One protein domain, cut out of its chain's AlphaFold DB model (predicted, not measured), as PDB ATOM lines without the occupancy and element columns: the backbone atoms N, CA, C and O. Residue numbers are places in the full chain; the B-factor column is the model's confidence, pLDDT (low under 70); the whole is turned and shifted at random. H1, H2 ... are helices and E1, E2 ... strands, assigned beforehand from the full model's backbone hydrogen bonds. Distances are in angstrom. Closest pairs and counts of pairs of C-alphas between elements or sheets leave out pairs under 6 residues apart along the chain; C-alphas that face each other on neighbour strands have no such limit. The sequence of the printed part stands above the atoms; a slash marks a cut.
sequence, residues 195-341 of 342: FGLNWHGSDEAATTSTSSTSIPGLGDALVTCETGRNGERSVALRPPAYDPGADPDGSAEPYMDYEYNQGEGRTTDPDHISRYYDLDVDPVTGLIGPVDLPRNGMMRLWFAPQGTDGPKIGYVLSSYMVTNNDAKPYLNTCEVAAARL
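What this domain is: This is residues 195 to 341 of the 342 residues of the protein "Uncharacterized protein (Precursor)" of Nocardioides sp. PD653 (UniProt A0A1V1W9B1). Two sheets lie face to face as a sandwich, a larger one of six strands over a smaller one of four, with strands running nearly along each other. The long link of residues 239 to 254 reaches past one end of the strands, and the link between E10 and E11 reaches past the other; short E6 lies beyond the ends of E5 and E7. The printed part has 147 residues, with named elements in the order E1, H1, E2 to E11; the class is mostly strand. The sheets, E1 - E11 - E10 - E9 - E5 - E7 and E2 - E3 - E4 - E8, are antiparallel throughout. The whole is compact, with a radius of gyration of the C-alphas of 16.6 A and spans of 57 by 39 by 25 A.

Where its parts are: E1, residues 195 to 200, begins at C-alpha 195 (171.189, 247.421, 218.912). H1 is residues 201 to 205, E2 residues 210 to 215, E3 residues 219 to 225 and E4 residues 233 to 238. E5, residues 255 to 261, is 20.2 A long and begins at C-alpha 255 (183.745, 235.673, 224.072). E6 is residues 264 to 266, E7 residues 273 to 279 and E8 residues 287 to 292. E9, residues 296 to 304, is 26.2 A long, and E10, residues 313 to 322, is 29.7 A. E11, residues 333 to 340, is 23.8 A long and ends at C-alpha 340 (173.787, 248.244, 227.859).

How they stand to each other: The six-stranded sheet is twisted, with edge strands E1 and E7. N 197 of E1 and O 336 of E11 are 3.0 A apart, within hydrogen-bond range. E9, E10 and E11 form a meander, each strand the antiparallel neighbour of the one before, with N 318 and O 337 at 2.9 A and N 301 and O 315 at 3.0 A. N 257 of E5 and O 302 of E9 are 2.9 A apart, and N 258 of E5 and O 276 of E7 also 2.9 A. E2, E3 and E4 form a second meander, with N 213 and O 221 at 2.9 A and N 222 and O 236 at 2.8 A; N 235 of E4 and O 291 of E8 are 2.9 A apart. The facing parts of the two sheets are 9.4 A centre to centre. H1, with its O i to N i+4 pair within hydrogen-bond range, only grazes the six-stranded sheet. E6 pairs with no named strand.

The domain as a whole: The C-alphas farthest apart, of Pro 248 and Ala 327, are 57.4 A apart. The printed part has no cut, and the link E4 to E5 is long. Mean pLDDT of the printed part is 87.3; residues 241 to 252, 307 to 310 and 325 are under 70.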
ATOM      1  N   PHE A 195     171.415 248.095 220.185       97.75
ATOM      2  CA  PHE A 195     171.189 247.421 218.912       97.75
ATOM      3  C   PHE A 195     169.832 246.719 218.936       97.75
ATOM      4  O   PHE A 195     169.208 246.569 219.989       97.75
ATOM      5  N   GLY A 196     169.336 246.320 217.775       97.19
ATOM      6  CA  GLY A 196     168.025 245.696 217.658       97.19
ATOM      7  C   GLY A 196     167.488 245.780 216.242       97.19
ATOM      8  O   GLY A 196     168.109 246.392 215.378       97.19
ATOM      9  N   LEU A 197     166.319 245.189 216.037       97.00
ATOM     10  CA  LEU A 197     165.674 245.043 214.741       97.00
ATOM     11  C   LEU A 197     164.157 245.101 214.929       97.00
ATOM     12  O   LEU A 197     163.625 244.430 215.809       97.00
ATOM     13  N   ASN A 198     163.466 245.878 214.099       95.12
ATOM     14  CA  ASN A 198     162.012 245.915 214.046       95.12
ATOM     15  C   ASN A 198     161.531 245.840 212.598       95.12
ATOM     16  O   ASN A 198     162.009 246.587 211.748       95.12
ATOM     17  N   TRP A 199     160.535 245.002 212.345       93.62
ATOM     18  CA  TRP A 199     159.791 244.991 211.086       93.62
ATOM     19  C   TRP A 199     158.349 244.557 211.336       93.62
ATOM     20  O   TRP A 199     158.079 243.781 212.258       93.62
ATOM     21  N   HIS A 200     157.429 245.038 210.503       91.56
ATOM     22  CA  HIS A 200     156.006 244.721 210.526       91.56
ATOM     23  C   HIS A 200     155.524 244.283 209.135       91.56
ATOM     24  O   HIS A 200     155.764 244.937 208.124       91.56
ATOM     25  N   GLY A 201     154.779 243.182 209.100       88.94
ATOM     26  CA  GLY A 201     154.289 242.557 207.878       88.94
ATOM     27  C   GLY A 201     155.376 241.819 207.091       88.94
ATOM     28  O   GLY A 201     156.574 242.025 207.274       88.94
ATOM     29  N   SER A 202     154.949 240.921 206.203       83.75
ATOM     30  CA  SER A 202     155.884 240.104 205.418       83.75
ATOM     31  C   SER A 202     156.683 240.888 204.376       83.75
ATOM     32  O   SER A 202     157.797 240.475 204.068       83.75
ATOM     33  N   ASP A 203     156.159 242.001 203.859       86.62
ATOM     34  CA  ASP A 203     156.845 242.791 202.828       86.62
ATOM     35  C   ASP A 203     158.126 243.434 203.379       86.62
ATOM     36  O   ASP A 203     159.195 243.348 202.773       86.62
ATOM     37  N   GLU A 204     158.044 244.029 204.571       89.69
ATOM     38  CA  GLU A 204     159.220 244.574 205.247       89.69
ATOM     39  C   GLU A 204     160.145 243.450 205.717       89.69
ATOM     40  O   GLU A 204     161.357 243.534 205.532       89.69
ATOM     41  N   ALA A 205     159.588 242.359 206.248       87.00
ATOM     42  CA  ALA A 205     160.383 241.224 206.702       87.00
ATOM     43  C   ALA A 205     161.224 240.584 205.583       87.00
ATOM     44  O   ALA A 205     162.321 240.103 205.846       87.00
ATOM     45  N   ALA A 206     160.741 240.606 204.334       85.50
ATOM     46  CA  ALA A 206     161.468 240.089 203.173       85.50
ATOM     47  C   ALA A 206     162.718 240.914 202.812       85.50
ATOM     48  O   ALA A 206     163.592 240.427 202.100       85.50
ATOM     49  N   THR A 207     162.803 242.161 203.280       87.69
ATOM     50  CA  THR A 207     163.917 243.081 202.985       87.69
ATOM     51  C   THR A 207     164.710 243.486 204.226       87.69
ATOM     52  O   THR A 207     165.826 243.985 204.107       87.69
ATOM     53  N   THR A 208     164.150 243.253 205.415       88.44
ATOM     54  CA  THR A 208     164.643 243.764 206.699       88.44
ATOM     55  C   THR A 208     164.654 242.648 207.748       88.44
ATOM     56  O   THR A 208     164.204 242.831 208.875       88.44
ATOM     57  N   SER A 209     165.143 241.459 207.390       92.19
ATOM     58  CA  SER A 209     165.274 240.325 208.319       92.19
ATOM     59  C   SER A 209     166.538 240.381 209.173       92.19
ATOM     60  O   SER A 209     166.618 239.691 210.182       92.19
ATOM     61  N   THR A 210     167.515 241.216 208.816       95.38
ATOM     62  CA  THR A 210     168.770 241.359 209.556       95.38
ATOM     63  C   THR A 210     169.108 242.831 209.752       95.38
ATOM     64  O   THR A 210     168.918 243.659 208.862       95.38
ATOM     65  N   SER A 211     169.650 243.161 210.921       96.31
ATOM     66  CA  SER A 211     170.296 244.444 211.191       96.31
ATOM     67  C   SER A 211     171.737 244.223 211.631       96.31
ATOM     68  O   SER A 211     172.046 243.235 212.296       96.31
ATOM     69  N   SER A 212     172.609 245.163 211.277       96.50
ATOM     70  CA  SER A 212     173.978 245.239 211.778       96.50
ATOM     71  C   SER A 212     174.186 246.612 212.406       96.50
ATOM     72  O   SER A 212     173.851 247.634 211.801       96.50
ATOM     73  N   THR A 213     174.668 246.637 213.646       96.12
ATOM     74  CA  THR A 213     174.938 247.869 214.392       96.12
ATOM     75  C   THR A 213     176.360 247.837 214.922       96.12
ATOM     76  O   THR A 213     176.704 246.944 215.690       96.12
ATOM     77  N   SER A 214     177.166 248.827 214.543       95.12
ATOM     78  CA  SER A 214     178.522 248.959 215.068       95.12
ATOM     79  C   SER A 214     178.493 249.492 216.497       95.12
ATOM     80  O   SER A 214     177.855 250.511 216.775       95.12
ATOM     81  N   ILE A 215     179.179 248.794 217.395       93.50
ATOM     82  CA  ILE A 215     179.291 249.099 218.815       93.50
ATOM     83  C   ILE A 215     180.760 249.416 219.116       93.50
ATOM     84  O   ILE A 215     181.616 248.522 219.042       93.50
ATOM     85  N   PRO A 216     181.085 250.666 219.494       89.94
ATOM     86  CA  PRO A 216     182.446 251.046 219.837       89.94
ATOM     87  C   PRO A 216     183.043 250.120 220.902       89.94
ATOM     88  O   PRO A 216     182.457 249.922 221.969       89.94
ATOM     89  N   GLY A 217     184.212 249.556 220.590       85.50
ATOM     90  CA  GLY A 217     184.956 248.645 221.464       85.50
ATOM     91  C   GLY A 217     184.490 247.186 221.460       85.50
ATOM     92  O   GLY A 217     185.147 246.372 222.097       85.50
ATOM     93  N   LEU A 218     183.402 246.837 220.760       89.12
ATOM     94  CA  LEU A 218     182.906 245.454 220.665       89.12
ATOM     95  C   LEU A 218     182.830 244.916 219.231       89.12
ATOM     96  O   LEU A 218     182.864 243.705 219.055       89.12
ATOM     97  N   GLY A 219     182.759 245.782 218.218       92.25
ATOM     98  CA  GLY A 219     182.575 245.373 216.822       92.25
ATOM     99  C   GLY A 219     181.116 245.503 216.395       92.25
ATOM    100  O   GLY A 219     180.420 246.393 216.875       92.25
ATOM    101  N   ASP A 220     180.641 244.647 215.496       95.69
ATOM    102  CA  ASP A 220     179.291 244.759 214.941       95.69
ATOM    103  C   ASP A 220     178.344 243.742 215.582       95.69
ATOM    104  O   ASP A 220     178.545 242.534 215.474       95.69
ATOM    105  N   ALA A 221     177.269 244.214 216.209       96.88
ATOM    106  CA  ALA A 221     176.168 243.356 216.625       96.88
ATOM    107  C   ALA A 221     175.267 243.060 215.422       96.88
ATOM    108  O   ALA A 221     174.742 243.985 214.791       96.88
ATOM    109  N   LEU A 222     175.071 241.777 215.123       97.69
ATOM    110  CA  LEU A 222     174.122 241.302 214.127       97.69
ATOM    111  C   LEU A 222     172.880 240.764 214.830       97.69
ATOM    112  O   LEU A 222     172.977 239.926 215.723       97.69
ATOM    113  N   VAL A 223     171.711 241.239 214.415       97.88
ATOM    114  CA  VAL A 223     170.420 240.712 214.867       97.88
ATOM    115  C   VAL A 223     169.664 240.228 213.651       97.88
ATOM    116  O   VAL A 223     169.376 241.033 212.765       97.88
ATOM    117  N   THR A 224     169.310 238.950 213.648       96.75
ATOM    118  CA  THR A 224     168.475 238.324 212.628       96.75
ATOM    119  C   THR A 224     167.115 237.996 213.224       96.75
ATOM    120  O   THR A 224     167.003 237.521 214.355       96.75
ATOM    121  N   CYS A 225     166.067 238.272 212.466       94.50
ATOM    122  CA  CYS A 225     164.710 237.855 212.740       94.50
ATOM    123  C   CYS A 225     163.958 237.709 211.421       94.50
ATOM    124  O   CYS A 225     163.525 238.692 210.823       94.50
ATOM    125  N   GLU A 226     163.809 236.479 210.957       91.62
ATOM    126  CA  GLU A 226     163.138 236.172 209.701       91.62
ATOM    127  C   GLU A 226     161.626 236.004 209.885       91.62
ATOM    128  O   GLU A 226     161.121 235.699 210.970       91.62
ATOM    129  N   THR A 227     160.873 236.197 208.801       87.25
ATOM    130  CA  THR A 227     159.425 235.954 208.803       87.25
ATOM    131  C   THR A 227     159.091 234.462 208.797       87.25
ATOM    132  O   THR A 227     159.883 233.615 208.394       87.25
ATOM    133  N   GLY A 228     157.860 234.141 209.193       79.69
ATOM    134  CA  GLY A 228     157.343 232.776 209.199       79.69
ATOM    135  C   GLY A 228     157.604 232.021 210.502       79.69
ATOM    136  O   GLY A 228     158.391 232.420 211.358       79.69
ATOM    137  N   ARG A 229     156.886 230.909 210.684       76.62
ATOM    138  CA  ARG A 229     156.895 230.136 211.941       76.62
ATOM    139  C   ARG A 229     158.271 229.544 212.281       76.62
ATOM    140  O   ARG A 229     158.561 229.379 213.462       76.62
ATOM    141  N   ASN A 230     159.069 229.239 211.259       81.69
ATOM    142  CA  ASN A 230     160.376 228.592 211.375       81.69
ATOM    143  C   ASN A 230     161.533 229.530 210.998       81.69
ATOM    144  O   ASN A 230     162.633 229.041 210.774       81.69
ATOM    145  N   GLY A 231     161.277 230.837 210.867       84.75
ATOM    146  CA  GLY A 231     162.320 231.803 210.533       84.75
ATOM    147  C   GLY A 231     163.412 231.846 211.602       84.75
ATOM    148  O   GLY A 231     163.116 231.707 212.800       84.75
ATOM    149  N   GLU A 232     164.660 232.039 211.174       90.94
ATOM    150  CA  GLU A 232     165.794 232.192 212.081       90.94
ATOM    151  C   GLU A 232     165.627 233.450 212.939       90.94
ATOM    152  O   GLU A 232     165.160 234.498 212.478       90.94
ATOM    153  N   ARG A 233     165.998 233.350 214.218       92.75
ATOM    154  CA  ARG A 233     166.025 234.495 215.128       92.75
ATOM    155  C   ARG A 233     167.249 234.390 215.997       92.75
ATOM    156  O   ARG A 233     167.292 233.531 216.873       92.75
ATOM    157  N   SER A 234     168.199 235.275 215.785       97.19
ATOM    158  CA  SER A 234     169.492 235.163 216.431       97.19
ATOM    159  C   SER A 234     170.115 236.521 216.708       97.19
ATOM    160  O   SER A 234     169.774 237.544 216.107       97.19
ATOM    161  N   VAL A 235     171.032 236.524 217.667       97.62
ATOM    162  CA  VAL A 235     171.991 237.597 217.893       97.62
ATOM    163  C   VAL A 235     173.398 237.024 217.785       97.62
ATOM    164  O   VAL A 235     173.685 235.954 218.318       97.62
ATOM    165  N   ALA A 236     174.274 237.741 217.098       96.94
ATOM    166  CA  ALA A 236     175.692 237.437 217.007       96.94
ATOM    167  C   ALA A 236     176.507 238.721 217.172       96.94
ATOM    168  O   ALA A 236     176.010 239.824 216.923       96.94
ATOM    169  N   LEU A 237     177.770 238.580 217.551       95.50
ATOM    170  CA  LEU A 237     178.734 239.671 217.540       95.50
ATOM    171  C   LEU A 237     179.850 239.322 216.563       95.50
ATOM    172  O   LEU A 237     180.478 238.277 216.687       95.50
ATOM    173  N   ARG A 238     180.121 240.207 215.610       94.50
ATOM    174  CA  ARG A 238     181.376 240.190 214.869       94.50
ATOM    175  C   ARG A 238     182.368 241.061 215.634       94.50
ATOM    176  O   ARG A 238     182.203 242.285 215.596       94.50
ATOM    177  N   PRO A 239     183.363 240.492 216.331       90.44
ATOM    178  CA  PRO A 239     184.389 241.303 216.965       90.44
ATOM    179  C   PRO A 239     185.172 242.105 215.907       90.44
ATOM    180  O   PRO A 239     185.167 241.749 214.723       90.44
ATOM    181  N   PRO A 240     185.847 243.202 216.296       85.62
ATOM    182  CA  PRO A 240     186.835 243.833 215.425       85.62
ATOM    183  C   PRO A 240     187.881 242.799 214.975       85.62
ATOM    184  O   PRO A 240     188.088 241.794 215.653       85.62
ATOM    185  N   ALA A 241     188.504 243.027 213.813       69.12
ATOM    186  CA  ALA A 241     189.424 242.067 213.205       69.12
ATOM    187  C   ALA A 241     190.461 241.558 214.220       69.12
ATOM    188  O   ALA A 241     191.235 242.340 214.771       69.12
ATOM    189  N   TYR A 242     190.447 240.245 214.444       60.41
ATOM    190  CA  TYR A 242     191.375 239.551 215.323       60.41
ATOM    191  C   TYR A 242     192.790 239.636 214.737       60.41
ATOM    192  O   TYR A 242     193.029 239.160 213.627       60.41
ATOM    193  N   ASP A 243     193.714 240.260 215.471       57.09
ATOM    194  CA  ASP A 243     195.153 240.194 215.213       57.09
ATOM    195  C   ASP A 243     195.788 239.133 216.137       57.09
ATOM    196  O   ASP A 243     196.030 239.425 217.312       57.09
ATOM    197  N   PRO A 244     196.076 237.911 215.640       51.09
ATOM    198  CA  PRO A 244     196.732 236.867 216.427       51.09
ATOM    199  C   PRO A 244     198.138 237.258 216.906       51.09
ATOM    200  O   PRO A 244     198.679 236.620 217.803       51.09
ATOM    201  N   GLY A 245     198.756 238.290 216.317       53.41
ATOM    202  CA  GLY A 245     200.057 238.807 216.742       53.41
ATOM    203  C   GLY A 245     199.998 239.725 217.966       53.41
ATOM    204  O   GLY A 245     201.046 240.030 218.536       53.41
ATOM    205  N   ALA A 246     198.802 240.165 218.375       55.12
ATOM    206  CA  ALA A 246     198.602 241.069 219.507       55.12
ATOM    207  C   ALA A 246     198.413 240.346 220.857       55.12
ATOM    208  O   ALA A 246     198.472 241.002 221.897       55.12
ATOM    209  N   ASP A 247     198.222 239.023 220.853       55.62
ATOM    210  CA  ASP A 247     198.049 238.196 222.057       55.62
ATOM    211  C   ASP A 247     198.843 236.875 221.944       55.62
ATOM    212  O   ASP A 247     198.287 235.832 221.596       55.62
ATOM    213  N   PRO A 248     200.166 236.903 222.193       52.41
ATOM    214  CA  PRO A 248     201.036 235.732 222.054       52.41
ATOM    215  C   PRO A 248     200.767 234.618 223.083       52.41
ATOM    216  O   PRO A 248     201.261 233.505 222.892       52.41
ATOM    217  N   ASP A 249     199.983 234.897 224.131       57.31
ATOM    218  CA  ASP A 249     199.671 233.963 225.218       57.31
ATOM    219  C   ASP A 249     198.248 233.363 225.107       57.31
ATOM    220  O   ASP A 249     197.883 232.501 225.909       57.31
ATOM    221  N   GLY A 250     197.451 233.779 224.106       53.78
ATOM    222  CA  GLY A 250     196.105 233.253 223.823       53.78
ATOM    223  C   GLY A 250     195.076 233.518 224.928       53.78
ATOM    224  O   GLY A 250     194.144 232.737 225.109       53.78
ATOM    225  N   SER A 251     195.275 234.575 225.717       55.44
ATOM    226  CA  SER A 251     194.558 234.811 226.979       55.44
ATOM    227  C   SER A 251     193.399 235.809 226.890       55.44
ATOM    228  O   SER A 251     192.679 235.989 227.870       55.44
ATOM    229  N   ALA A 252     193.175 236.434 225.732       66.19
ATOM    230  CA  ALA A 252     192.211 237.516 225.582       66.19
ATOM    231  C   ALA A 252     191.385 237.425 224.285       66.19
ATOM    232  O   ALA A 252     191.087 238.452 223.657       66.19
ATOM    233  N   GLU A 253     191.001 236.207 223.887       77.38
ATOM    234  CA  GLU A 253     189.988 236.012 222.846       77.38
ATOM    235  C   GLU A 253     188.642 236.605 223.298       77.38
ATOM    236  O   GLU A 253     188.256 236.470 224.464       77.38
ATOM    237  N   PRO A 254     187.921 237.317 222.414       86.88
ATOM    238  CA  PRO A 254     186.612 237.836 222.759       86.88
ATOM    239  C   PRO A 254     185.606 236.685 222.833       86.88
ATOM    240  O   PRO A 254     185.538 235.849 221.935       86.88
ATOM    241  N   TYR A 255     184.776 236.689 223.869       90.38
ATOM    242  CA  TYR A 255     183.745 235.673 224.072       90.38
ATOM    243  C   TYR A 255     182.452 236.287 224.619       90.38
ATOM    244  O   TYR A 255     182.409 237.446 225.063       90.38
ATOM    245  N   MET A 256     181.373 235.504 224.579       93.94
ATOM    246  CA  MET A 256     180.054 235.895 225.073       93.94
ATOM    247  C   MET A 256     179.502 234.887 226.081       93.94
ATOM    248  O   MET A 256     179.372 233.703 225.782       93.94
ATOM    249  N   ASP A 257     179.036 235.387 227.225       95.31
ATOM    250  CA  ASP A 257     178.070 234.662 228.053       95.31
ATOM    251  C   ASP A 257     176.657 235.128 227.723       95.31
ATOM    252  O   ASP A 257     176.426 236.307 227.419       95.31
ATOM    253  N   TYR A 258     175.682 234.246 227.905       96.44
ATOM    254  CA  TYR A 258     174.283 234.627 227.792       96.44
ATOM    255  C   TYR A 258     173.372 233.873 228.759       96.44
ATOM    256  O   TYR A 258     173.640 232.757 229.202       96.44
ATOM    257  N   GLU A 259     172.261 234.519 229.106       95.62
ATOM    258  CA  GLU A 259     171.224 233.958 229.967       95.62
ATOM    259  C   GLU A 259     169.841 234.180 229.356       95.62
ATOM    260  O   GLU A 259     169.445 235.326 229.127       95.62
ATOM    261  N   TYR A 260     169.078 233.102 229.167       94.19
ATOM    262  CA  TYR A 260     167.655 233.183 228.836       94.19
ATOM    263  C   TYR A 260     166.814 233.333 230.086       94.19
ATOM    264  O   TYR A 260     167.049 232.659 231.085       94.19
ATOM    265  N   ASN A 261     165.787 234.172 229.990       91.12
ATOM    266  CA  ASN A 261     164.799 234.340 231.040       91.12
ATOM    267  C   ASN A 261     163.409 234.253 230.433       91.12
ATOM    268  O   ASN A 261     163.070 235.021 229.522       91.12
ATOM    269  N   GLN A 262     162.610 233.312 230.932       87.81
ATOM    270  CA  GLN A 262     161.307 233.001 230.353       87.81
ATOM    271  C   GLN A 262     160.262 232.661 231.416       87.81
ATOM    272  O   GLN A 262     160.532 231.990 232.410       87.81
ATOM    273  N   GLY A 263     159.026 233.096 231.161       88.88
ATOM    274  CA  GLY A 263     157.861 232.706 231.952       88.88
ATOM    275  C   GLY A 263     157.932 233.112 233.425       88.88
ATOM    276  O   GLY A 263     158.598 234.080 233.792       88.88
ATOM    277  N   GLU A 264     157.183 232.390 234.255       91.44
ATOM    278  CA  GLU A 264     157.157 232.544 235.708       91.44
ATOM    279  C   GLU A 264     157.418 231.191 236.371       91.44
ATOM    280  O   GLU A 264     156.736 230.219 236.057       91.44
ATOM    281  N   GLY A 265     158.375 231.135 237.298       92.50
ATOM    282  CA  GLY A 265     158.724 229.896 237.986       92.50
ATOM    283  C   GLY A 265     159.934 230.014 238.904       92.50
ATOM    284  O   GLY A 265     160.277 231.106 239.360       92.50
ATOM    285  N   ARG A 266     160.537 228.877 239.270       92.69
ATOM    286  CA  ARG A 266     161.715 228.838 240.160       92.69
ATOM    287  C   ARG A 266     162.972 229.239 239.400       92.69
ATOM    288  O   ARG A 266     163.146 228.853 238.255       92.69
ATOM    289  N   THR A 267     163.883 229.952 240.055       91.31
ATOM    290  CA  THR A 267     165.166 230.343 239.438       91.31
ATOM    291  C   THR A 267     166.124 229.172 239.221       91.31
ATOM    292  O   THR A 267     167.102 229.311 238.499       91.31
ATOM    293  N   THR A 268     165.880 228.042 239.885       90.88
ATOM    294  CA  THR A 268     166.657 226.804 239.742       90.88
ATOM    295  C   THR A 268     166.154 225.917 238.608       90.88
ATOM    296  O   THR A 268     166.725 224.856 238.379       90.88
ATOM    297  N   ASP A 269     165.046 226.290 237.975       91.69
ATOM    298  CA  ASP A 269     164.428 225.514 236.913       91.69
ATOM    299  C   ASP A 269     165.004 225.951 235.555       91.69
ATOM    300  O   ASP A 269     164.891 227.138 235.208       91.69
ATOM    301  N   PRO A 270     165.635 225.037 234.796       88.00
ATOM    302  CA  PRO A 270     166.214 225.364 233.499       88.00
ATOM    303  C   PRO A 270     165.185 225.884 232.487       88.00
ATOM    304  O   PRO A 270     165.579 226.643 231.605       88.00
ATOM    305  N   ASP A 271     163.893 225.568 232.645       87.62
ATOM    306  CA  ASP A 271     162.819 226.055 231.763       87.62
ATOM    307  C   ASP A 271     162.578 227.571 231.901       87.62
ATOM    308  O   ASP A 271     161.980 228.210 231.029       87.62
ATOM    309  N   HIS A 272     163.050 228.170 232.999       89.56
ATOM    310  CA  HIS A 272     162.861 229.587 233.302       89.56
ATOM    311  C   HIS A 272     164.152 230.395 233.246       89.56
ATOM    312  O   HIS A 272     164.107 231.578 232.892       89.56
ATOM    313  N   ILE A 273     165.281 229.772 233.601       91.69
ATOM    314  CA  ILE A 273     166.614 230.371 233.529       91.69
ATOM    315  C   ILE A 273     167.604 229.349 232.986       91.69
ATOM    316  O   ILE A 273     167.894 228.348 233.636       91.69
ATOM    317  N   SER A 274     168.219 229.661 231.853       93.31
ATOM    318  CA  SER A 274     169.338 228.885 231.312       93.31
ATOM    319  C   SER A 274     170.531 229.807 231.105       93.31
ATOM    320  O   SER A 274     170.363 230.909 230.584       93.31
ATOM    321  N   ARG A 275     171.723 229.372 231.522       94.50
ATOM    322  CA  ARG A 275     172.973 230.134 231.400       94.50
ATOM    323  C   ARG A 275     173.981 229.357 230.580       94.50
ATOM    324  O   ARG A 275     174.147 228.159 230.791       94.50
ATOM    325  N   TYR A 276     174.668 230.082 229.720       95.31
ATOM    326  CA  TYR A 276     175.704 229.583 228.839       95.31
ATOM    327  C   TYR A 276     176.876 230.553 228.926       95.31
ATOM    328  O   TYR A 276     176.672 231.762 229.073       95.31
ATOM    329  N   TYR A 277     178.084 230.014 228.889       92.25
ATOM    330  CA  TYR A 277     179.308 230.751 229.169       92.25
ATOM    331  C   TYR A 277     180.310 230.508 228.058       92.25
ATOM    332  O   TYR A 277     180.237 229.462 227.408       92.25
ATOM    333  N   ASP A 278     181.224 231.462 227.904       87.50
ATOM    334  CA  ASP A 278     182.447 231.297 227.121       87.50
ATOM    335  C   ASP A 278     182.157 230.821 225.684       87.50
ATOM    336  O   ASP A 278     182.746 229.870 225.178       87.50
ATOM    337  N   LEU A 279     181.167 231.446 225.030       91.31
ATOM    338  CA  LEU A 279     180.965 231.247 223.601       91.31
ATOM    339  C   LEU A 279     182.049 232.017 222.853       91.31
ATOM    340  O   LEU A 279     182.021 233.249 222.843       91.31
ATOM    341  N   ASP A 280     182.969 231.282 222.242       90.38
ATOM    342  CA  ASP A 280     184.120 231.833 221.532       90.38
ATOM    343  C   ASP A 280     183.790 232.239 220.089       90.38
ATOM    344  O   ASP A 280     182.683 232.028 219.575       90.38
ATOM    345  N   VAL A 281     184.775 232.845 219.425       89.31
ATOM    346  CA  VAL A 281     184.701 233.184 218.004       89.31
ATOM    347  C   VAL A 281     184.718 231.905 217.167       89.31
ATOM    348  O   VAL A 281     185.660 231.119 217.221       89.31
ATOM    349  N   ASP A 282     183.711 231.727 216.320       89.06
ATOM    350  CA  ASP A 282     183.724 230.700 215.285       89.06
ATOM    351  C   ASP A 282     184.764 231.073 214.206       89.06
ATOM    352  O   ASP A 282     184.607 232.097 213.531       89.06
ATOM    353  N   PRO A 283     185.810 230.253 213.984       85.25
ATOM    354  CA  PRO A 283     186.872 230.557 213.026       85.25
ATOM    355  C   PRO A 283     186.404 230.552 211.563       85.25
ATOM    356  O   PRO A 283     187.100 231.084 210.700       85.25
ATOM    357  N   VAL A 284     185.251 229.945 211.258       88.25
ATOM    358  CA  VAL A 284     184.692 229.891 209.899       88.25
ATOM    359  C   VAL A 284     183.907 231.159 209.589       88.25
ATOM    360  O   VAL A 284     184.054 231.731 208.507       88.25
ATOM    361  N   THR A 285     183.059 231.599 210.519       90.00
ATOM    362  CA  THR A 285     182.169 232.751 210.301       90.00
ATOM    363  C   THR A 285     182.751 234.069 210.812       90.00
ATOM    364  O   THR A 285     182.315 235.140 210.377       90.00
ATOM    365  N   GLY A 286     183.737 234.011 211.711       89.06
ATOM    366  CA  GLY A 286     184.290 235.166 212.414       89.06
ATOM    367  C   GLY A 286     183.293 235.808 213.381       89.06
ATOM    368  O   GLY A 286     183.384 237.009 213.636       89.06
ATOM    369  N   LEU A 287     182.298 235.050 213.853       92.69
ATOM    370  CA  LEU A 287     181.240 235.520 214.747       92.69
ATOM    371  C   LEU A 287     181.338 234.840 216.110       92.69
ATOM    372  O   LEU A 287     181.686 233.672 216.207       92.69
ATOM    373  N   ILE A 288     180.942 235.560 217.152       93.75
ATOM    374  CA  ILE A 288     180.549 234.989 218.436       93.75
ATOM    375  C   ILE A 288     179.030 234.819 218.399       93.75
ATOM    376  O   ILE A 288     178.292 235.809 218.311       93.75
ATOM    377  N   GLY A 289     178.555 233.576 218.428       93.81
ATOM    378  CA  GLY A 289     177.186 233.236 218.029       93.81
ATOM    379  C   GLY A 289     177.122 232.693 216.596       93.81
ATOM    380  O   GLY A 289     178.158 232.383 216.016       93.81
ATOM    381  N   PRO A 290     175.924 232.572 216.003       95.12
ATOM    382  CA  PRO A 290     174.636 233.073 216.483       95.12
ATOM    383  C   PRO A 290     174.112 232.368 217.740       95.12
ATOM    384  O   PRO A 290     174.282 231.167 217.923       95.12
ATOM    385  N   VAL A 291     173.436 233.133 218.594       96.12
ATOM    386  CA  VAL A 291     172.647 232.630 219.723       96.12
ATOM    387  C   VAL A 291     171.180 232.919 219.457       96.12
ATOM    388  O   VAL A 291     170.829 234.047 219.107       96.12
ATOM    389  N   ASP A 292     170.332 231.911 219.638       95.75
ATOM    390  CA  ASP A 292     168.896 232.035 219.407       95.75
ATOM    391  C   ASP A 292     168.265 233.140 220.265       95.75
ATOM    392  O   ASP A 292     168.595 233.352 221.428       95.75
ATOM    393  N   LEU A 293     167.299 233.863 219.707       94.44
ATOM    394  CA  LEU A 293     166.506 234.813 220.480       94.44
ATOM    395  C   LEU A 293     165.304 234.106 221.119       94.44
ATOM    396  O   LEU A 293     164.627 233.307 220.457       94.44
ATOM    397  N   PRO A 294     164.933 234.444 222.371       89.94
ATOM    398  CA  PRO A 294     163.668 233.977 222.917       89.94
ATOM    399  C   PRO A 294     162.521 234.525 222.059       89.94
ATOM    400  O   PRO A 294     162.524 235.694 221.676       89.94
ATOM    401  N   ARG A 295     161.501 233.710 221.766       84.00
ATOM    402  CA  ARG A 295     160.383 234.157 220.912       84.00
ATOM    403  C   ARG A 295     159.649 235.363 221.497       84.00
ATOM    404  O   ARG A 295     159.315 236.288 220.771       84.00
ATOM    405  N   ASN A 296     159.348 235.294 222.790       87.81
ATOM    406  CA  ASN A 296     158.673 236.330 223.565       87.81
ATOM    407  C   ASN A 296     159.273 236.312 224.966       87.81
ATOM    408  O   ASN A 296     158.801 235.585 225.840       87.81
ATOM    409  N   GLY A 297     160.345 237.062 225.169       91.88
ATOM    410  CA  GLY A 297     161.068 237.000 226.426       91.88
ATOM    411  C   GLY A 297     162.231 237.964 226.488       91.88
ATOM    412  O   GLY A 297     162.353 238.895 225.686       91.88
ATOM    413  N   MET A 298     163.092 237.715 227.466       95.44
ATOM    414  CA  MET A 298     164.315 238.474 227.635       95.44
ATOM    415  C   MET A 298     165.527 237.568 227.695       95.44
ATOM    416  O   MET A 298     165.457 236.413 228.117       95.44
ATOM    417  N   MET A 299     166.659 238.150 227.341       96.19
ATOM    418  CA  MET A 299     167.960 237.572 227.595       96.19
ATOM    419  C   MET A 299     168.913 238.629 228.145       96.19
ATOM    420  O   MET A 299     168.707 239.837 227.983       96.19
ATOM    421  N   ARG A 300     169.965 238.163 228.808       97.00
ATOM    422  CA  ARG A 300     171.136 238.975 229.128       97.00
ATOM    423  C   ARG A 300     172.322 238.445 228.350       97.00
ATOM    424  O   ARG A 300     172.434 237.237 228.179       97.00
ATOM    425  N   LEU A 301     173.170 239.356 227.901       97.06
ATOM    426  CA  LEU A 301     174.405 239.056 227.187       97.06
ATOM    427  C   LEU A 301     175.546 239.728 227.943       97.06
ATOM    428  O   LEU A 301     175.375 240.854 228.415       97.06
ATOM    429  N   TRP A 302     176.694 239.077 228.050       96.06
ATOM    430  CA  TRP A 302     177.907 239.673 228.596       96.06
ATOM    431  C   TRP A 302     179.048 239.416 227.635       96.06
ATOM    432  O   TRP A 302     179.425 238.272 227.421       96.06
ATOM    433  N   PHE A 303     179.594 240.491 227.081       92.44
ATOM    434  CA  PHE A 303     180.697 240.411 226.134       92.44
ATOM    435  C   PHE A 303     182.011 240.727 226.831       92.44
ATOM    436  O   PHE A 303     182.120 241.766 227.492       92.44
ATOM    437  N   ALA A 304     182.995 239.853 226.669       88.88
ATOM    438  CA  ALA A 304     184.382 240.143 226.990       88.88
ATOM    439  C   ALA A 304     185.058 240.735 225.739       88.88
ATOM    440  O   ALA A 304     185.126 240.054 224.714       88.88
ATOM    441  N   PRO A 305     185.503 242.006 225.765       80.56
ATOM    442  CA  PRO A 305     186.244 242.589 224.653       80.56
ATOM    443  C   PRO A 305     187.626 241.946 224.516       80.56
ATOM    444  O   PRO A 305     188.266 241.622 225.518       80.56
ATOM    445  N   GLN A 306     188.107 241.858 223.277       73.75
ATOM    446  CA  GLN A 306     189.450 241.370 222.970       73.75
ATOM    447  C   GLN A 306     190.526 242.168 223.723       73.75
ATOM    448  O   GLN A 306     190.422 243.391 223.859       73.75
ATOM    449  N   GLY A 307     191.586 241.483 224.161       63.56
ATOM    450  CA  GLY A 307     192.774 242.127 224.734       63.56
ATOM    451  C   GLY A 307     192.538 242.771 226.102       63.56
ATOM    452  O   GLY A 307     193.328 243.617 226.522       63.56
ATOM    453  N   THR A 308     191.441 242.428 226.788       60.38
ATOM    454  CA  THR A 308     191.132 242.985 228.105       60.38
ATOM    455  C   THR A 308     190.816 241.899 229.130       60.38
ATOM    456  O   THR A 308     189.808 241.215 229.014       60.38
ATOM    457  N   ASP A 309     191.558 241.885 230.241       60.22
ATOM    458  CA  ASP A 309     191.123 241.293 231.526       60.22
ATOM    459  C   ASP A 309     190.008 242.136 232.197       60.22
ATOM    460  O   ASP A 309     189.813 242.144 233.416       60.22
ATOM    461  N   GLY A 310     189.323 242.962 231.402       61.34
ATOM    462  CA  GLY A 310     188.378 243.966 231.854       61.34
ATOM    463  C   GLY A 310     187.015 243.374 232.217       61.34
ATOM    464  O   GLY A 310     186.679 242.245 231.861       61.34
ATOM    465  N   PRO A 311     186.169 244.147 232.920       75.81
ATOM    466  CA  PRO A 311     184.821 243.705 233.239       75.81
ATOM    467  C   PRO A 311     183.987 243.541 231.962       75.81
ATOM    468  O   PRO A 311     183.909 244.458 231.141       75.81
ATOM    469  N   LYS A 312     183.294 242.400 231.851       89.12
ATOM    470  CA  LYS A 312     182.356 242.118 230.757       89.12
ATOM    471  C   LYS A 312     181.346 243.255 230.580       89.12
ATOM    472  O   LYS A 312     180.782 243.777 231.551       89.12
ATOM    473  N   ILE A 313     181.052 243.601 229.331       92.75
ATOM    474  CA  ILE A 313     180.025 244.582 228.983       92.75
ATOM    475  C   ILE A 313     178.676 243.868 228.914       92.75
ATOM    476  O   ILE A 313     178.394 243.115 227.986       92.75
ATOM    477  N   GLY A 314     177.844 244.106 229.927       95.94
ATOM    478  CA  GLY A 314     176.516 243.512 230.029       95.94
ATOM    479  C   GLY A 314     175.456 244.251 229.210       95.94
ATOM    480  O   GLY A 314     175.379 245.480 229.248       95.94
ATOM    481  N   TYR A 315     174.578 243.495 228.563       97.94
ATOM    482  CA  TYR A 315     173.382 243.953 227.865       97.94
ATOM    483  C   TYR A 315     172.153 243.222 228.392       97.94
ATOM    484  O   TYR A 315     172.218 242.075 228.834       97.94
ATOM    485  N   VAL A 316     171.013 243.893 228.311       98.06
ATOM    486  CA  VAL A 316     169.698 243.259 228.391       98.06
ATOM    487  C   VAL A 316     169.024 243.419 227.044       98.06
ATOM    488  O   VAL A 316     169.023 244.511 226.473       98.06
ATOM    489  N   LEU A 317     168.459 242.324 226.554       97.62
ATOM    490  CA  LEU A 317     167.754 242.250 225.289       97.62
ATOM    491  C   LEU A 317     166.338 241.736 225.532       97.62
ATOM    492  O   LEU A 317     166.123 240.789 226.289       97.62
ATOM    493  N   SER A 318     165.372 242.354 224.863       96.50
ATOM    494  CA  SER A 318     164.019 241.825 224.713       96.50
ATOM    495  C   SER A 318     163.775 241.391 223.280       96.50
ATOM    496  O   SER A 318     164.195 242.094 222.360       96.50
ATOM    497  N   SER A 319     163.024 240.310 223.113       94.12
ATOM    498  CA  SER A 319     162.543 239.847 221.816       94.12
ATOM    499  C   SER A 319     161.046 239.563 221.904       94.12
ATOM    500  O   SER A 319     160.575 238.913 222.845       94.12
ATOM    501  N   TYR A 320     160.298 240.094 220.944       91.75
ATOM    502  CA  TYR A 320     158.891 239.800 220.731       91.75
ATOM    503  C   TYR A 320     158.656 239.477 219.269       91.75
ATOM    504  O   TYR A 320     159.026 240.247 218.384       91.75
ATOM    505  N   MET A 321     157.976 238.364 219.030       88.75
ATOM    506  CA  MET A 321     157.644 237.939 217.687       88.75
ATOM    507  C   MET A 321     156.228 237.385 217.636       88.75
ATOM    508  O   MET A 321     155.858 236.455 218.369       88.75
ATOM    509  N   VAL A 322     155.452 237.914 216.694       87.62
ATOM    510  CA  VAL A 322     154.146 237.370 216.332       87.62
ATOM    511  C   VAL A 322     154.207 236.921 214.889       87.62
ATOM    512  O   VAL A 322     154.434 237.707 213.977       87.62
ATOM    513  N   THR A 323     153.952 235.634 214.700       81.88
ATOM    514  CA  THR A 323     153.752 235.018 213.391       81.88
ATOM    515  C   THR A 323     152.308 234.548 213.357       81.88
ATOM    516  O   THR A 323     151.954 233.570 214.028       81.88
ATOM    517  N   ASN A 324     151.464 235.278 212.643       76.06
ATOM    518  CA  ASN A 324     150.100 234.862 212.370       76.06
ATOM    519  C   ASN A 324     150.112 233.721 211.349       76.06
ATOM    520  O   ASN A 324     151.145 233.406 210.755       76.06
ATOM    521  N   ASN A 325     148.972 233.057 211.178       66.94
ATOM    522  CA  ASN A 325     148.826 232.085 210.101       66.94
ATOM    523  C   ASN A 325     148.969 232.768 208.729       66.94
ATOM    524  O   ASN A 325     148.783 233.982 208.605       66.94
ATOM    525  N   ASP A 326     149.228 231.971 207.693       72.56
ATOM    526  CA  ASP A 326     149.438 232.437 206.310       72.56
ATOM    527  C   ASP A 326     148.266 233.270 205.751       72.56
ATOM    528  O   ASP A 326     148.402 233.939 204.734       72.56
ATOM    529  N   ALA A 327     147.115 233.273 206.431       80.38
ATOM    530  CA  ALA A 327     145.958 234.088 206.084       80.38
ATOM    531  C   ALA A 327     146.123 235.585 206.414       80.38
ATOM    532  O   ALA A 327     145.413 236.409 205.834       80.38
ATOM    533  N   LYS A 328     147.003 235.965 207.356       84.62
ATOM    534  CA  LYS A 328     147.220 237.374 207.754       84.62
ATOM    535  C   LYS A 328     148.706 237.721 207.951       84.62
ATOM    536  O   LYS A 328     149.087 238.195 209.024       84.62
ATOM    537  N   PRO A 329     149.553 237.542 206.921       84.44
ATOM    538  CA  PRO A 329     150.995 237.784 207.005       84.44
ATOM    539  C   PRO A 329     151.349 239.250 207.298       84.44
ATOM    540  O   PRO A 329     152.361 239.535 207.930       84.44
ATOM    541  N   TYR A 330     150.484 240.190 206.912       83.31
ATOM    542  CA  TYR A 330     150.638 241.619 207.204       83.31
ATOM    543  C   TYR A 330     150.548 241.957 208.706       83.31
ATOM    544  O   TYR A 330     150.923 243.051 209.105       83.31
ATOM    545  N   LEU A 331     150.061 241.036 209.547       87.19
ATOM    546  CA  LEU A 331     150.036 241.196 211.005       87.19
ATOM    547  C   LEU A 331     151.307 240.667 211.688       87.19
ATOM    548  O   LEU A 331     151.404 240.733 212.917       87.19
ATOM    549  N   ASN A 332     152.235 240.072 210.935       89.38
ATOM    550  CA  ASN A 332     153.479 239.561 211.498       89.38
ATOM    551  C   ASN A 332     154.332 240.713 212.024       89.38
ATOM    552  O   ASN A 332     154.327 241.805 211.466       89.38
ATOM    553  N   THR A 333     155.065 240.468 213.098       90.88
ATOM    554  CA  THR A 333     155.988 241.454 213.656       90.88
ATOM    555  C   THR A 333     157.175 240.749 214.281       90.88
ATOM    556  O   THR A 333     157.023 239.674 214.879       90.88
ATOM    557  N   CYS A 334     158.333 241.386 214.160       93.62
ATOM    558  CA  CYS A 334     159.467 241.119 215.013       93.62
ATOM    559  C   CYS A 334     159.986 242.404 215.627       93.62
ATOM    560  O   CYS A 334     160.090 243.433 214.962       93.62
ATOM    561  N   GLU A 335     160.315 242.323 216.910       94.38
ATOM    562  CA  GLU A 335     160.738 243.456 217.706       94.38
ATOM    563  C   GLU A 335     161.844 242.999 218.651       94.38
ATOM    564  O   GLU A 335     161.610 242.296 219.641       94.38
ATOM    565  N   VAL A 336     163.060 243.432 218.358       97.25
ATOM    566  CA  VAL A 336     164.247 243.143 219.152       97.25
ATOM    567  C   VAL A 336     164.853 244.462 219.593       97.25
ATOM    568  O   VAL A 336     165.075 245.361 218.782       97.25
ATOM    569  N   ALA A 337     165.136 244.579 220.884       97.88
ATOM    570  CA  ALA A 337     165.812 245.745 221.432       97.88
ATOM    571  C   ALA A 337     166.788 245.326 222.521       97.88
ATOM    572  O   ALA A 337     166.397 244.642 223.468       97.88
ATOM    573  N   ALA A 338     168.028 245.784 222.402       98.31
ATOM    574  CA  ALA A 338     169.086 245.583 223.369       98.31
ATOM    575  C   ALA A 338     169.689 246.918 223.797       98.31
ATOM    576  O   ALA A 338     169.892 247.820 222.983       98.31
ATOM    577  N   ALA A 339     169.987 247.028 225.088       98.25
ATOM    578  CA  ALA A 339     170.648 248.188 225.667       98.25
ATOM    579  C   ALA A 339     171.640 247.753 226.748       98.25
ATOM    580  O   ALA A 339     171.415 246.773 227.472       98.25
ATOM    581  N   ARG A 340     172.738 248.500 226.869       97.38
ATOM    582  CA  ARG A 340     173.787 248.244 227.859       97.38
ATOM    583  C   ARG A 340     173.271 248.400 229.288       97.38
ATOM    584  O   ARG A 340     172.699 249.431 229.637       97.38
ATOM    585  N   LEU A 341     173.539 247.407 230.133       96.44
ATOM    586  CA  LEU A 341     173.148 247.400 231.542       96.44
ATOM    587  C   LEU A 341     173.803 248.558 232.339       96.44
ATOM    588  O   LEU A 341     174.945 248.934 232.036       96.44
TER     589      LEU A 341